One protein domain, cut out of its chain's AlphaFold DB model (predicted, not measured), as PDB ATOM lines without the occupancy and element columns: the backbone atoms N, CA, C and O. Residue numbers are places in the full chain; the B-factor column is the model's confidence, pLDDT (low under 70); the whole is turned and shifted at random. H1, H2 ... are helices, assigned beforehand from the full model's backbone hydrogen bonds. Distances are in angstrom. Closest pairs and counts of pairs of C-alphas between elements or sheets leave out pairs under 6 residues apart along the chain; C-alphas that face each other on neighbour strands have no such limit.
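AT A GLANCE: This is residues 2 to 98 of the 335 residues of an uncharacterized protein of Larimichthys crocea (UniProt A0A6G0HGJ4). One long helix, H4, runs through most of the length of this elongated model; H2 packs side by side with it, running the other way, along its residues 74 to 85, and H1 packs on H2 on the side away from H4. Toward the beginning of H4, the short helix H3 packs on its residues 66 to 70, and the long loop of residues 29 to 50 joins the H2 part to the H3 part, while residues 88 to 98 fold back after the end of H4. The printed part has 97 residues with four named helices, H1, H2, H3 and H4 in chain order, and no named strand; its class is all helix. It is only just loose, close to compact, with a radius of gyration of the C-alphas of 15.5 A, and the C-alphas span 45 by 28 by 18 A.

HOW THE PARTS SIT: H4, residues 63 to 87, is the longest helix. H2, residues 18 to 28, touches H4, which meets it with residues 74 to 85 alone; the closest C-alphas are those of Ile 23 and Ala 78, 6.3 A apart. H2 and H4 run opposite ways at a shallow tilt of 12 degrees. H1, residues 2 to 11, touches H2, with the C-alphas of Ala 6 and Asn 25 the closest at 6.5 A. H1 and H2 run opposite ways at a steep tilt of 54 degrees. H1 and H4 are apart. H3, residues 51 to 55, touches H4 at residues 66 to 70 of H4 alone, and the closest C-alphas are those of Leu 55 and Ile 66, 6.0 A apart. H3 is apart from H1 and from H2. In H1, H2, H3 and H4 every O i to N i+4 pair is within hydrogen-bond range. Between H2 and H3, residues 37 to 38 pair with residues 47 to 48, antiparallel, in stretches too short to be named strands.

IN THESE COORDINATES: H4 is 35.9 A long from first to last C-alpha, from C-alpha 63 at (33.416, -25.512, -50.133) to C-alpha 87 at (55.939, -2.031, -34.932). H2 has 11 residues and is 15.3 A long. H1 has 10 residues and is 14.4 A long, beginning with C-alpha 2 at (57.893, -17.157, -56.714). H3 has five residues and is 6.0 A long.

THE WHOLE: The two C-alphas farthest apart are those of Lys 59 and Pro 92, at 46.0 A. The printed part has no cut. The link from H2 to H3 is long, with 22 residues; those from H1 to H2 and from H3 to H4 are short. The mean pLDDT of the printed part is 90.6, and residues 2 to 3 are under 70.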
ATOM      1  N   LEU A   2      57.490 -17.864 -57.955       58.72
ATOM      2  CA  LEU A   2      57.893 -17.157 -56.714       58.72
ATOM      3  C   LEU A   2      59.036 -16.143 -56.890       58.72
ATOM      4  O   LEU A   2      58.953 -15.033 -56.372       58.72
ATOM      5  N   GLN A   3      60.082 -16.518 -57.638       64.69
ATOM      6  CA  GLN A   3      61.233 -15.647 -57.910       64.69
ATOM      7  C   GLN A   3      60.849 -14.419 -58.747       64.69
ATOM      8  O   GLN A   3      61.376 -13.337 -58.516       64.69
ATOM      9  N   LEU A   4      59.887 -14.570 -59.665       80.31
ATOM     10  CA  LEU A   4      59.406 -13.472 -60.505       80.31
ATOM     11  C   LEU A   4      58.656 -12.434 -59.672       80.31
ATOM     12  O   LEU A   4      58.907 -11.245 -59.822       80.31
ATOM     13  N   LEU A   5      57.801 -12.876 -58.744       83.94
ATOM     14  CA  LEU A   5      57.074 -11.961 -57.868       83.94
ATOM     15  C   LEU A   5      58.014 -11.227 -56.902       83.94
ATOM     16  O   LEU A   5      57.899 -10.021 -56.735       83.94
ATOM     17  N   ALA A   6      58.968 -11.930 -56.286       83.88
ATOM     18  CA  ALA A   6      59.934 -11.296 -55.387       83.88
ATOM     19  C   ALA A   6      60.817 -10.260 -56.110       83.88
ATOM     20  O   ALA A   6      61.097  -9.201 -55.547       83.88
ATOM     21  N   LYS A   7      61.222 -10.553 -57.354       88.19
ATOM     22  CA  LYS A   7      61.956  -9.620 -58.220       88.19
ATOM     23  C   LYS A   7      61.093  -8.410 -58.588       88.19
ATOM     24  O   LYS A   7      61.516  -7.283 -58.375       88.19
ATOM     25  N   HIS A   8      59.852  -8.641 -59.017       88.06
ATOM     26  CA  HIS A   8      58.892  -7.587 -59.352       88.06
ATOM     27  C   HIS A   8      58.611  -6.643 -58.171       88.06
ATOM     28  O   HIS A   8      58.673  -5.428 -58.326       88.06
ATOM     29  N   LEU A   9      58.373  -7.187 -56.970       89.75
ATOM     30  CA  LEU A   9      58.165  -6.381 -55.763       89.75
ATOM     31  C   LEU A   9      59.381  -5.501 -55.439       89.75
ATOM     32  O   LEU A   9      59.223  -4.374 -54.980       89.75
ATOM     33  N   ARG A  10      60.597  -5.993 -55.694       90.81
ATOM     34  CA  ARG A  10      61.828  -5.232 -55.460       90.81
ATOM     35  C   ARG A  10      62.046  -4.143 -56.509       90.81
ATOM     36  O   ARG A  10      62.367  -3.023 -56.143       90.81
ATOM     37  N   GLU A  11      61.907  -4.472 -57.789       89.62
ATOM     38  CA  GLU A  11      62.272  -3.574 -58.894       89.62
ATOM     39  C   GLU A  11      61.182  -2.544 -59.200       89.62
ATOM     40  O   GLU A  11      61.485  -1.380 -59.440       89.62
ATOM     41  N   ILE A  12      59.912  -2.959 -59.161       88.00
ATOM     42  CA  ILE A  12      58.775  -2.108 -59.536       88.00
ATOM     43  C   ILE A  12      58.183  -1.417 -58.311       88.00
ATOM     44  O   ILE A  12      57.998  -0.203 -58.317       88.00
ATOM     45  N   HIS A  13      57.921  -2.175 -57.244       86.25
ATOM     46  CA  HIS A  13      57.315  -1.636 -56.019       86.25
ATOM     47  C   HIS A  13      58.337  -1.146 -54.990       86.25
ATOM     48  O   HIS A  13      57.945  -0.699 -53.917       86.25
ATOM     49  N   ARG A  14      59.639  -1.230 -55.301       90.19
ATOM     50  CA  ARG A  14      60.739  -0.789 -54.429       90.19
ATOM     51  C   ARG A  14      60.665  -1.361 -53.009       90.19
ATOM     52  O   ARG A  14      61.166  -0.755 -52.071       90.19
ATOM     53  N   VAL A  15      60.093  -2.556 -52.844       93.00
ATOM     54  CA  VAL A  15      60.045  -3.239 -51.548       93.00
ATOM     55  C   VAL A  15      61.444  -3.773 -51.240       93.00
ATOM     56  O   VAL A  15      61.829  -4.874 -51.658       93.00
ATOM     57  N   THR A  16      62.260  -2.961 -50.572       92.31
ATOM     58  CA  THR A  16      63.664  -3.268 -50.256       92.31
ATOM     59  C   THR A  16      63.775  -4.247 -49.090       92.31
ATOM     60  O   THR A  16      64.605  -5.163 -49.147       92.31
ATOM     61  N   ASN A  17      62.887  -4.125 -48.101       94.44
ATOM     62  CA  ASN A  17      62.848  -4.965 -46.914       94.44
ATOM     63  C   ASN A  17      62.568  -6.440 -47.271       94.44
ATOM     64  O   ASN A  17      61.600  -6.786 -47.954       94.44
ATOM     65  N   ALA A  18      63.455  -7.338 -46.834       93.56
ATOM     66  CA  ALA A  18      63.363  -8.757 -47.166       93.56
ATOM     67  C   ALA A  18      62.199  -9.464 -46.455       93.56
ATOM     68  O   ALA A  18      61.531 -10.289 -47.083       93.56
ATOM     69  N   SER A  19      61.944  -9.122 -45.193       94.31
ATOM     70  CA  SER A  19      60.858  -9.680 -44.383       94.31
ATOM     71  C   SER A  19      59.496  -9.257 -44.927       94.31
ATOM     72  O   SER A  19      58.614 -10.093 -45.107       94.31
ATOM     73  N   GLU A  20      59.355  -7.987 -45.298       94.88
ATOM     74  CA  GLU A  20      58.150  -7.462 -45.939       94.88
ATOM     75  C   GLU A  20      57.865  -8.178 -47.266       94.88
ATOM     76  O   GLU A  20      56.775  -8.718 -47.469       94.88
ATOM     77  N   ARG A  21      58.871  -8.276 -48.150       94.25
ATOM     78  CA  ARG A  21      58.737  -9.029 -49.409       94.25
ATOM     79  C   ARG A  21      58.314 -10.471 -49.171       94.25
ATOM     80  O   ARG A  21      57.529 -10.997 -49.956       94.25
ATOM     81  N   LEU A  22      58.851 -11.124 -48.140       93.94
ATOM     82  CA  LEU A  22      58.503 -12.504 -47.815       93.94
ATOM     83  C   LEU A  22      57.025 -12.625 -47.426       93.94
ATOM     84  O   LEU A  22      56.342 -13.517 -47.929       93.94
ATOM     85  N   ILE A  23      56.518 -11.714 -46.590       94.44
ATOM     86  CA  ILE A  23      55.107 -11.689 -46.184       94.44
ATOM     87  C   ILE A  23      54.201 -11.481 -47.405       94.44
ATOM     88  O   ILE A  23      53.287 -12.275 -47.632       94.44
ATOM     89  N   LEU A  24      54.497 -10.481 -48.242       93.62
ATOM     90  CA  LEU A  24      53.721 -10.188 -49.453       93.62
ATOM     91  C   LEU A  24      53.755 -11.345 -50.463       93.62
ATOM     92  O   LEU A  24      52.736 -11.689 -51.064       93.62
ATOM     93  N   ASN A  25      54.910 -11.993 -50.625       93.25
ATOM     94  CA  ASN A  25      55.060 -13.146 -51.511       93.25
ATOM     95  C   ASN A  25      54.257 -14.358 -51.012       93.25
ATOM     96  O   ASN A  25      53.569 -15.020 -51.796       93.25
ATOM     97  N   ASN A  26      54.294 -14.626 -49.705       93.94
ATOM     98  CA  ASN A  26      53.510 -15.695 -49.092       93.94
ATOM     99  C   ASN A  26      52.005 -15.429 -49.207       93.94
ATOM    100  O   ASN A  26      51.255 -16.361 -49.503       93.94
ATOM    101  N   LEU A  27      51.576 -14.173 -49.059       93.06
ATOM    102  CA  LEU A  27      50.182 -13.778 -49.244       93.06
ATOM    103  C   LEU A  27      49.723 -14.005 -50.688       93.06
ATOM    104  O   LEU A  27      48.745 -14.715 -50.915       93.06
ATOM    105  N   ALA A  28      50.464 -13.479 -51.664       90.62
ATOM    106  CA  ALA A  28      50.129 -13.607 -53.081       90.62
ATOM    107  C   ALA A  28      50.115 -15.064 -53.572       90.62
ATOM    108  O   ALA A  28      49.345 -15.420 -54.459       90.62
ATOM    109  N   THR A  29      50.954 -15.926 -52.991       89.56
ATOM    110  CA  THR A  29      50.999 -17.355 -53.340       89.56
ATOM    111  C   THR A  29      50.102 -18.236 -52.473       89.56
ATOM    112  O   THR A  29      50.088 -19.455 -52.647       89.56
ATOM    113  N   GLY A  30      49.353 -17.646 -51.535       89.12
ATOM    114  CA  GLY A  30      48.462 -18.368 -50.628       89.12
ATOM    115  C   GLY A  30      49.186 -19.274 -49.625       89.12
ATOM    116  O   GLY A  30      48.563 -20.180 -49.064       89.12
ATOM    117  N   ARG A  31      50.485 -19.050 -49.397       90.81
ATOM    118  CA  ARG A  31      51.345 -19.800 -48.464       90.81
ATOM    119  C   ARG A  31      51.362 -19.227 -47.052       90.81
ATOM    120  O   ARG A  31      52.028 -19.793 -46.189       90.81
ATOM    121  N   THR A  32      50.643 -18.138 -46.803       93.00
ATOM    122  CA  THR A  32      50.484 -17.600 -45.451       93.00
ATOM    123  C   THR A  32      49.881 -18.655 -44.530       93.00
ATOM    124  O   THR A  32      48.844 -19.255 -44.837       93.00
ATOM    125  N   VAL A  33      50.560 -18.887 -43.409       92.44
ATOM    126  CA  VAL A  33      50.091 -19.759 -42.336       92.44
ATOM    127  C   VAL A  33      49.113 -18.963 -41.485       92.44
ATOM    128  O   VAL A  33      49.428 -17.854 -41.057       92.44
ATOM    129  N   ILE A  34      47.928 -19.524 -41.260       92.25
ATOM    130  CA  ILE A  34      46.945 -18.936 -40.352       92.25
ATOM    131  C   ILE A  34      47.397 -19.283 -38.926       92.25
ATOM    132  O   ILE A  34      47.548 -20.476 -38.638       92.25
ATOM    133  N   PRO A  35      47.667 -18.290 -38.061       90.12
ATOM    134  CA  PRO A  35      48.037 -18.551 -36.678       90.12
ATOM    135  C   PRO A  35      46.870 -19.205 -35.918       90.12
ATOM    136  O   PRO A  35      45.714 -19.069 -36.332       90.12
ATOM    137  N   PRO A  36      47.154 -19.916 -34.813       92.19
ATOM    138  CA  PRO A  36      46.107 -20.360 -33.899       92.19
ATOM    139  C   PRO A  36      45.310 -19.148 -33.402       92.19
ATOM    140  O   PRO A  36      45.882 -18.090 -33.136       92.19
ATOM    141  N   GLY A  37      43.990 -19.285 -33.339       91.12
ATOM    142  CA  GLY A  37      43.111 -18.146 -33.101       91.12
ATOM    143  C   GLY A  37      41.632 -18.518 -33.047       91.12
ATOM    144  O   GLY A  37      41.283 -19.689 -33.239       91.12
ATOM    145  N   PRO A  38      40.751 -17.534 -32.796       91.12
ATOM    146  CA  PRO A  38      39.311 -17.730 -32.909       91.12
ATOM    147  C   PRO A  38      38.919 -18.093 -34.347       91.12
ATOM    148  O   PRO A  38      39.567 -17.687 -35.318       91.12
ATOM    149  N   CYS A  39      37.848 -18.871 -34.495       91.94
ATOM    150  CA  CYS A  39      37.331 -19.223 -35.811       91.94
ATOM    151  C   CYS A  39      36.834 -17.967 -36.567       91.94
ATOM    152  O   CYS A  39      36.082 -17.172 -36.010       91.94
ATOM    153  N   PRO A  40      37.174 -17.784 -37.863       88.88
ATOM    154  CA  PRO A  40      36.730 -16.630 -38.659       88.88
ATOM    155  C   PRO A  40      35.260 -16.722 -39.126       88.88
ATOM    156  O   PRO A  40      34.817 -15.941 -39.981       88.88
ATOM    157  N   VAL A  41      34.515 -17.723 -38.650       90.69
ATOM    158  CA  VAL A  41      33.095 -17.927 -38.956       90.69
ATOM    159  C   VAL A  41      32.268 -17.243 -37.864       90.69
ATOM    160  O   VAL A  41      32.407 -17.615 -36.701       90.69
ATOM    161  N   PRO A  42      31.407 -16.263 -38.204       85.44
ATOM    162  CA  PRO A  42      30.548 -15.600 -37.225       85.44
ATOM    163  C   PRO A  42      29.713 -16.614 -36.437       85.44
ATOM    164  O   PRO A  42      29.163 -17.542 -37.026       85.44
ATOM    165  N   GLY A  43      29.653 -16.454 -35.115       87.38
ATOM    166  CA  GLY A  43      28.959 -17.384 -34.214       87.38
ATOM    167  C   GLY A  43      29.750 -18.647 -33.859       87.38
ATOM    168  O   GLY A  43      29.326 -19.412 -32.998       87.38
ATOM    169  N   CYS A  44      30.921 -18.867 -34.460       90.31
ATOM    170  CA  CYS A  44      31.821 -19.941 -34.067       90.31
ATOM    171  C   CYS A  44      32.874 -19.398 -33.092       90.31
ATOM    172  O   CYS A  44      33.803 -18.702 -33.490       90.31
ATOM    173  N   LEU A  45      32.739 -19.735 -31.808       82.25
ATOM    174  CA  LEU A  45      33.619 -19.259 -30.734       82.25
ATOM    175  C   LEU A  45      34.879 -20.098 -30.401       82.25
ATOM    176  O   LEU A  45      35.652 -19.649 -29.554       82.25
ATOM    177  N   PRO A  46      35.155 -21.290 -30.973       83.44
ATOM    178  CA  PRO A  46      36.293 -22.076 -30.526       83.44
ATOM    179  C   PRO A  46      37.613 -21.412 -30.935       83.44
ATOM    180  O   PRO A  46      37.795 -20.975 -32.075       83.44
ATOM    181  N   HIS A  47      38.562 -21.406 -29.999       89.81
ATOM    182  CA  HIS A  47      39.961 -21.120 -30.286       89.81
ATOM    183  C   HIS A  47      40.605 -22.378 -30.872       89.81
ATOM    184  O   HIS A  47      40.651 -23.426 -30.225       89.81
ATOM    185  N   VAL A  48      41.072 -22.306 -32.116       91.25
ATOM    186  CA  VAL A  48      41.500 -23.484 -32.874       91.25
ATOM    187  C   VAL A  48      42.959 -23.383 -33.290       91.25
ATOM    188  O   VAL A  48      43.409 -22.394 -33.861       91.25
ATOM    189  N   VAL A  49      43.705 -24.466 -33.056       90.88
ATOM    190  CA  VAL A  49      45.126 -24.561 -33.433       90.88
ATOM    191  C   VAL A  49      45.300 -24.702 -34.949       90.88
ATOM    192  O   VAL A  49      46.265 -24.220 -35.536       90.88
ATOM    193  N   HIS A  50      44.348 -25.365 -35.607       91.44
ATOM    194  CA  HIS A  50      44.384 -25.644 -37.040       91.44
ATOM    195  C   HIS A  50      43.106 -25.160 -37.724       91.44
ATOM    196  O   HIS A  50      42.246 -25.969 -38.083       91.44
ATOM    197  N   VAL A  51      43.015 -23.847 -37.952       90.94
ATOM    198  CA  VAL A  51      41.875 -23.189 -38.618       90.94
ATOM    199  C   VAL A  51      41.499 -23.897 -39.927       90.94
ATOM    200  O   VAL A  51      40.334 -24.201 -40.150       90.94
ATOM    201  N   ASP A  52      42.478 -24.276 -40.754       89.94
ATOM    202  CA  ASP A  52      42.238 -24.972 -42.031       89.94
ATOM    203  C   ASP A  52      41.502 -26.313 -41.889       89.94
ATOM    204  O   ASP A  52      40.698 -26.677 -42.749       89.94
ATOM    205  N   LYS A  53      41.806 -27.084 -40.838       92.75
ATOM    206  CA  LYS A  53      41.130 -28.362 -40.571       92.75
ATOM    207  C   LYS A  53      39.754 -28.113 -39.970       92.75
ATOM    208  O   LYS A  53      38.800 -28.769 -40.368       92.75
ATOM    209  N   HIS A  54      39.667 -27.149 -39.059       94.12
ATOM    210  CA  HIS A  54      38.424 -26.772 -38.403       94.12
ATOM    211  C   HIS A  54      37.376 -26.256 -39.398       94.12
ATOM    212  O   HIS A  54      36.238 -26.711 -39.366       94.12
ATOM    213  N   LEU A  55      37.772 -25.407 -40.356       93.12
ATOM    214  CA  LEU A  55      36.867 -24.869 -41.375       93.12
ATOM    215  C   LEU A  55      36.167 -25.961 -42.197       93.12
ATOM    216  O   LEU A  55      35.022 -25.782 -42.592       93.12
ATOM    217  N   LYS A  56      36.817 -27.112 -42.411       93.25
ATOM    218  CA  LYS A  56      36.217 -28.262 -43.110       93.25
ATOM    219  C   LYS A  56      35.136 -28.982 -42.300       93.25
ATOM    220  O   LYS A  56      34.386 -29.758 -42.873       93.25
ATOM    221  N   GLY A  57      35.088 -28.763 -40.986       92.75
ATOM    222  CA  GLY A  57      34.080 -29.331 -40.095       92.75
ATOM    223  C   GLY A  57      32.765 -28.549 -40.069       92.75
ATOM    224  O   GLY A  57      31.775 -29.064 -39.556       92.75
ATOM    225  N   HIS A  58      32.727 -27.332 -40.623       93.25
ATOM    226  CA  HIS A  58      31.496 -26.551 -40.704       93.25
ATOM    227  C   HIS A  58      30.544 -27.151 -41.732       93.25
ATOM    228  O   HIS A  58      30.805 -27.101 -42.932       93.25
ATOM    229  N   LYS A  59      29.412 -27.667 -41.250       89.31
ATOM    230  CA  LYS A  59      28.334 -28.185 -42.103       89.31
ATOM    231  C   LYS A  59      27.595 -27.066 -42.839       89.31
ATOM    232  O   LYS A  59      27.150 -27.270 -43.961       89.31
ATOM    233  N   ASP A  60      27.553 -25.878 -42.243       88.94
ATOM    234  CA  ASP A  60      26.803 -24.726 -42.763       88.94
ATOM    235  C   ASP A  60      27.556 -23.960 -43.862       88.94
ATOM    236  O   ASP A  60      27.042 -23.000 -44.438       88.94
ATOM    237  N   LEU A  61      28.797 -24.358 -44.166       92.81
ATOM    238  CA  LEU A  61      29.613 -23.714 -45.186       92.81
ATOM    239  C   LEU A  61      29.794 -24.617 -46.400       92.81
ATOM    240  O   LEU A  61      30.293 -25.736 -46.319       92.81
ATOM    241  N   THR A  62      29.487 -24.065 -47.571       94.56
ATOM    242  CA  THR A  62      29.895 -24.669 -48.841       94.56
ATOM    243  C   THR A  62      31.418 -24.639 -48.980       94.56
ATOM    244  O   THR A  62      32.091 -23.791 -48.393       94.56
ATOM    245  N   GLN A  63      31.978 -25.502 -49.833       93.50
ATOM    246  CA  GLN A  63      33.416 -25.512 -50.133       93.50
ATOM    247  C   GLN A  63      33.933 -24.125 -50.567       93.50
ATOM    248  O   GLN A  63      34.967 -23.661 -50.086       93.50
ATOM    249  N   ALA A  64      33.169 -23.409 -51.398       93.12
ATOM    250  CA  ALA A  64      33.487 -22.037 -51.792       93.12
ATOM    251  C   ALA A  64      33.403 -21.043 -50.613       93.12
ATOM    252  O   ALA A  64      34.141 -20.059 -50.558       93.12
ATOM    253  N   GLY A  65      32.502 -21.270 -49.652       93.62
ATOM    254  CA  GLY A  65      32.447 -20.519 -48.395       93.62
ATOM    255  C   GLY A  65      33.687 -20.748 -47.528       93.62
ATOM    256  O   GLY A  65      34.309 -19.782 -47.085       93.62
ATOM    257  N   ILE A  66      34.090 -22.010 -47.363       94.00
ATOM    258  CA  ILE A  66      35.308 -22.416 -46.646       94.00
ATOM    259  C   ILE A  66      36.540 -21.749 -47.262       94.00
ATOM    260  O   ILE A  66      37.347 -21.153 -46.549       94.00
ATOM    261  N   GLU A  67      36.675 -21.793 -48.587       93.69
ATOM    262  CA  GLU A  67      37.803 -21.186 -49.298       93.69
ATOM    263  C   GLU A  67      37.840 -19.663 -49.145       93.69
ATOM    264  O   GLU A  67      38.908 -19.111 -48.874       93.69
ATOM    265  N   ARG A  68      36.687 -18.984 -49.216       92.81
ATOM    266  CA  ARG A  68      36.593 -17.537 -48.959       92.81
ATOM    267  C   ARG A  68      37.000 -17.177 -47.530       92.81
ATOM    268  O   ARG A  68      37.776 -16.242 -47.339       92.81
ATOM    269  N   ARG A  69      36.522 -17.921 -46.527       93.44
ATOM    270  CA  ARG A  69      36.881 -17.711 -45.110       93.44
ATOM    271  C   ARG A  69      38.366 -17.956 -44.870       93.44
ATOM    272  O   ARG A  69      39.024 -17.152 -44.219       93.44
ATOM    273  N   ARG A  70      38.912 -19.014 -45.469       92.69
ATOM    274  CA  ARG A  70      40.342 -19.326 -45.432       92.69
ATOM    275  C   ARG A  70      41.187 -18.227 -46.075       92.69
ATOM    276  O   ARG A  70      42.205 -17.840 -45.514       92.69
ATOM    277  N   ALA A  71      40.786 -17.730 -47.245       92.19
ATOM    278  CA  ALA A  71      41.491 -16.655 -47.939       92.19
ATOM    279  C   ALA A  71      41.486 -15.357 -47.119       92.19
ATOM    280  O   ALA A  71      42.525 -14.710 -47.007       92.19
ATOM    281  N   ARG A  72      40.351 -15.026 -46.490       92.06
ATOM    282  CA  ARG A  72      40.236 -13.892 -45.563       92.06
ATOM    283  C   ARG A  72      41.164 -14.054 -44.359       92.06
ATOM    284  O   ARG A  72      42.033 -13.217 -44.176       92.06
ATOM    285  N   ALA A  73      41.100 -15.181 -43.650       92.75
ATOM    286  CA  ALA A  73      41.970 -15.440 -42.501       92.75
ATOM    287  C   ALA A  73      43.472 -15.389 -42.855       92.75
ATOM    288  O   ALA A  73      44.284 -14.901 -42.075       92.75
ATOM    289  N   LYS A  74      43.860 -15.850 -44.054       94.19
ATOM    290  CA  LYS A  74      45.237 -15.702 -44.560       94.19
ATOM    291  C   LYS A  74      45.616 -14.251 -44.841       94.19
ATOM    292  O   LYS A  74      46.769 -13.888 -44.618       94.19
ATOM    293  N   ARG A  75      44.684 -13.448 -45.360       94.06
ATOM    294  CA  ARG A  75      44.887 -12.011 -45.554       94.06
ATOM    295  C   ARG A  75      45.092 -11.342 -44.203       94.06
ATOM    296  O   ARG A  75      46.140 -10.745 -44.015       94.06
ATOM    297  N   ASP A  76      44.182 -11.543 -43.259       91.75
ATOM    298  CA  ASP A  76      44.233 -10.936 -41.924       91.75
ATOM    299  C   ASP A  76      45.535 -11.309 -41.190       91.75
ATOM    300  O   ASP A  76      46.237 -10.444 -40.672       91.75
ATOM    301  N   ALA A  77      45.951 -12.580 -41.259       93.81
ATOM    302  CA  ALA A  77      47.228 -13.039 -40.710       93.81
ATOM    303  C   ALA A  77      48.454 -12.364 -41.352       93.81
ATOM    304  O   ALA A  77      49.456 -12.106 -40.677       93.81
ATOM    305  N   ALA A  78      48.404 -12.096 -42.661       95.00
ATOM    306  CA  ALA A  78      49.461 -11.362 -43.346       95.00
ATOM    307  C   ALA A  78      49.480  -9.888 -42.921       95.00
ATOM    308  O   ALA A  78      50.563  -9.373 -42.661       95.00
ATOM    309  N   MET A  79      48.314  -9.248 -42.779       94.31
ATOM    310  CA  MET A  79      48.201  -7.863 -42.301       94.31
ATOM    311  C   MET A  79      48.765  -7.727 -40.887       94.31
ATOM    312  O   MET A  79      49.678  -6.937 -40.686       94.31
ATOM    313  N   ALA A  80      48.364  -8.594 -39.956       93.38
ATOM    314  CA  ALA A  80      48.909  -8.621 -38.596       93.38
ATOM    315  C   ALA A  80      50.424  -8.912 -38.558       93.38
ATOM    316  O   ALA A  80      51.137  -8.549 -37.623       93.38
ATOM    317  N   SER A  81      50.960  -9.614 -39.561       94.19
ATOM    318  CA  SER A  81      52.407  -9.834 -39.675       94.19
ATOM    319  C   SER A  81      53.140  -8.604 -40.210       94.19
ATOM    320  O   SER A  81      54.252  -8.341 -39.761       94.19
ATOM    321  N   LEU A  82      52.531  -7.851 -41.133       94.88
ATOM    322  CA  LEU A  82      53.052  -6.559 -41.589       94.88
ATOM    323  C   LEU A  82      53.003  -5.520 -40.467       94.88
ATOM    324  O   LEU A  82      53.996  -4.835 -40.253       94.88
ATOM    325  N   GLU A  83      51.914  -5.486 -39.705       94.31
ATOM    326  CA  GLU A  83      51.733  -4.580 -38.572       94.31
ATOM    327  C   GLU A  83      52.797  -4.822 -37.500       94.31
ATOM    328  O   GLU A  83      53.526  -3.905 -37.126       94.31
ATOM    329  N   ARG A  84      52.984  -6.083 -37.083       94.50
ATOM    330  CA  ARG A  84      54.063  -6.460 -36.154       94.50
ATOM    331  C   ARG A  84      55.445  -6.116 -36.698       94.50
ATOM    332  O   ARG A  84      56.304  -5.667 -35.943       94.50
ATOM    333  N   LEU A  85      55.672  -6.330 -37.996       94.56
ATOM    334  CA  LEU A  85      56.942  -5.975 -38.618       94.56
ATOM    335  C   LEU A  85      57.152  -4.459 -38.581       94.56
ATOM    336  O   LEU A  85      58.245  -4.035 -38.226       94.56
ATOM    337  N   ARG A  86      56.128  -3.643 -38.851       93.62
ATOM    338  CA  ARG A  86      56.242  -2.184 -38.755       93.62
ATOM    339  C   ARG A  86      56.469  -1.730 -37.316       93.62
ATOM    340  O   ARG A  86      57.334  -0.889 -37.093       93.62
ATOM    341  N   ALA A  87      55.760  -2.318 -36.354       93.25
ATOM    342  CA  ALA A  87      55.939  -2.031 -34.932       93.25
ATOM    343  C   ALA A  87      57.377  -2.308 -34.455       93.25
ATOM    344  O   ALA A  87      57.875  -1.619 -33.571       93.25
ATOM    345  N   SER A  88      58.079  -3.264 -35.079       94.62
ATOM    346  CA  SER A  88      59.496  -3.536 -34.795       94.62
ATOM    347  C   SER A  88      60.486  -2.514 -35.378       94.62
ATOM    348  O   SER A  88      61.688  -2.695 -35.219       94.62
ATOM    349  N   ASN A  89      59.998  -1.460 -36.049       91.56
ATOM    350  CA  ASN A  89      60.780  -0.418 -36.721       91.56
ATOM    351  C   ASN A  89      61.944  -0.986 -37.564       91.56
ATOM    352  O   ASN A  89      63.122  -0.813 -37.238       91.56
ATOM    353  N   PRO A  90      61.629  -1.740 -38.628       91.31
ATOM    354  CA  PRO A  90      62.610  -2.559 -39.313       91.31
ATOM    355  C   PRO A  90      63.522  -1.694 -40.191       91.31
ATOM    356  O   PRO A  90      63.066  -0.761 -40.850       91.31
ATOM    357  N   GLN A  91      64.805  -2.060 -40.273       89.25
ATOM    358  CA  GLN A  91      65.744  -1.495 -41.244       89.25
ATOM    359  C   GLN A  91      66.067  -2.518 -42.345       89.25
ATOM    360  O   GLN A  91      66.477  -3.637 -42.027       89.25
ATOM    361  N   PRO A  92      65.919  -2.176 -43.641       88.81
ATOM    362  CA  PRO A  92      65.388  -0.925 -44.210       88.81
ATOM    363  C   PRO A  92      63.887  -0.697 -43.930       88.81
ATOM    364  O   PRO A  92      63.169  -1.688 -43.740       88.81
ATOM    365  N   PRO A  93      63.401   0.565 -43.956       89.56
ATOM    366  CA  PRO A  93      62.005   0.888 -43.668       89.56
ATOM    367  C   PRO A  93      61.055   0.202 -44.653       89.56
ATOM    368  O   PRO A  93      61.374   0.012 -45.830       89.56
ATOM    369  N   MET A  94      59.880  -0.182 -44.156       91.62
ATOM    370  CA  MET A  94      58.850  -0.815 -44.977       91.62
ATOM    371  C   MET A  94      58.194   0.186 -45.930       91.62
ATOM    372  O   MET A  94      57.940   1.328 -45.550       91.62
ATOM    373  N   VAL A  95      57.865  -0.263 -47.144       88.19
ATOM    374  CA  VAL A  95      57.214   0.578 -48.172       88.19
ATOM    375  C   VAL A  95      55.709   0.311 -48.253       88.19
ATOM    376  O   VAL A  95      54.916   1.220 -48.498       88.19
ATOM    377  N   SER A  96      55.285  -0.930 -48.025       85.38
ATOM    378  CA  SER A  96      53.881  -1.325 -47.976       85.38
ATOM    379  C   SER A  96      53.170  -0.616 -46.833       85.38
ATOM    380  O   SER A  96      53.622  -0.642 -45.688       85.38
ATOM    381  N   ARG A  97      52.009  -0.046 -47.157       85.88
ATOM    382  CA  ARG A  97      51.049   0.560 -46.222       85.88
ATOM    383  C   ARG A  97      49.742  -0.232 -46.144       85.88
ATOM    384  O   ARG A  97      48.734   0.304 -45.705       85.88
ATOM    385  N   LEU A  98      49.737  -1.486 -46.611       83.38
ATOM    386  CA  LEU A  98      48.519  -2.300 -46.711       83.38
ATOM    387  C   LEU A  98      47.783  -2.404 -45.366       83.38
ATOM    388  O   LEU A  98      46.573  -2.245 -45.311       83.38
TER     389      LEU A  98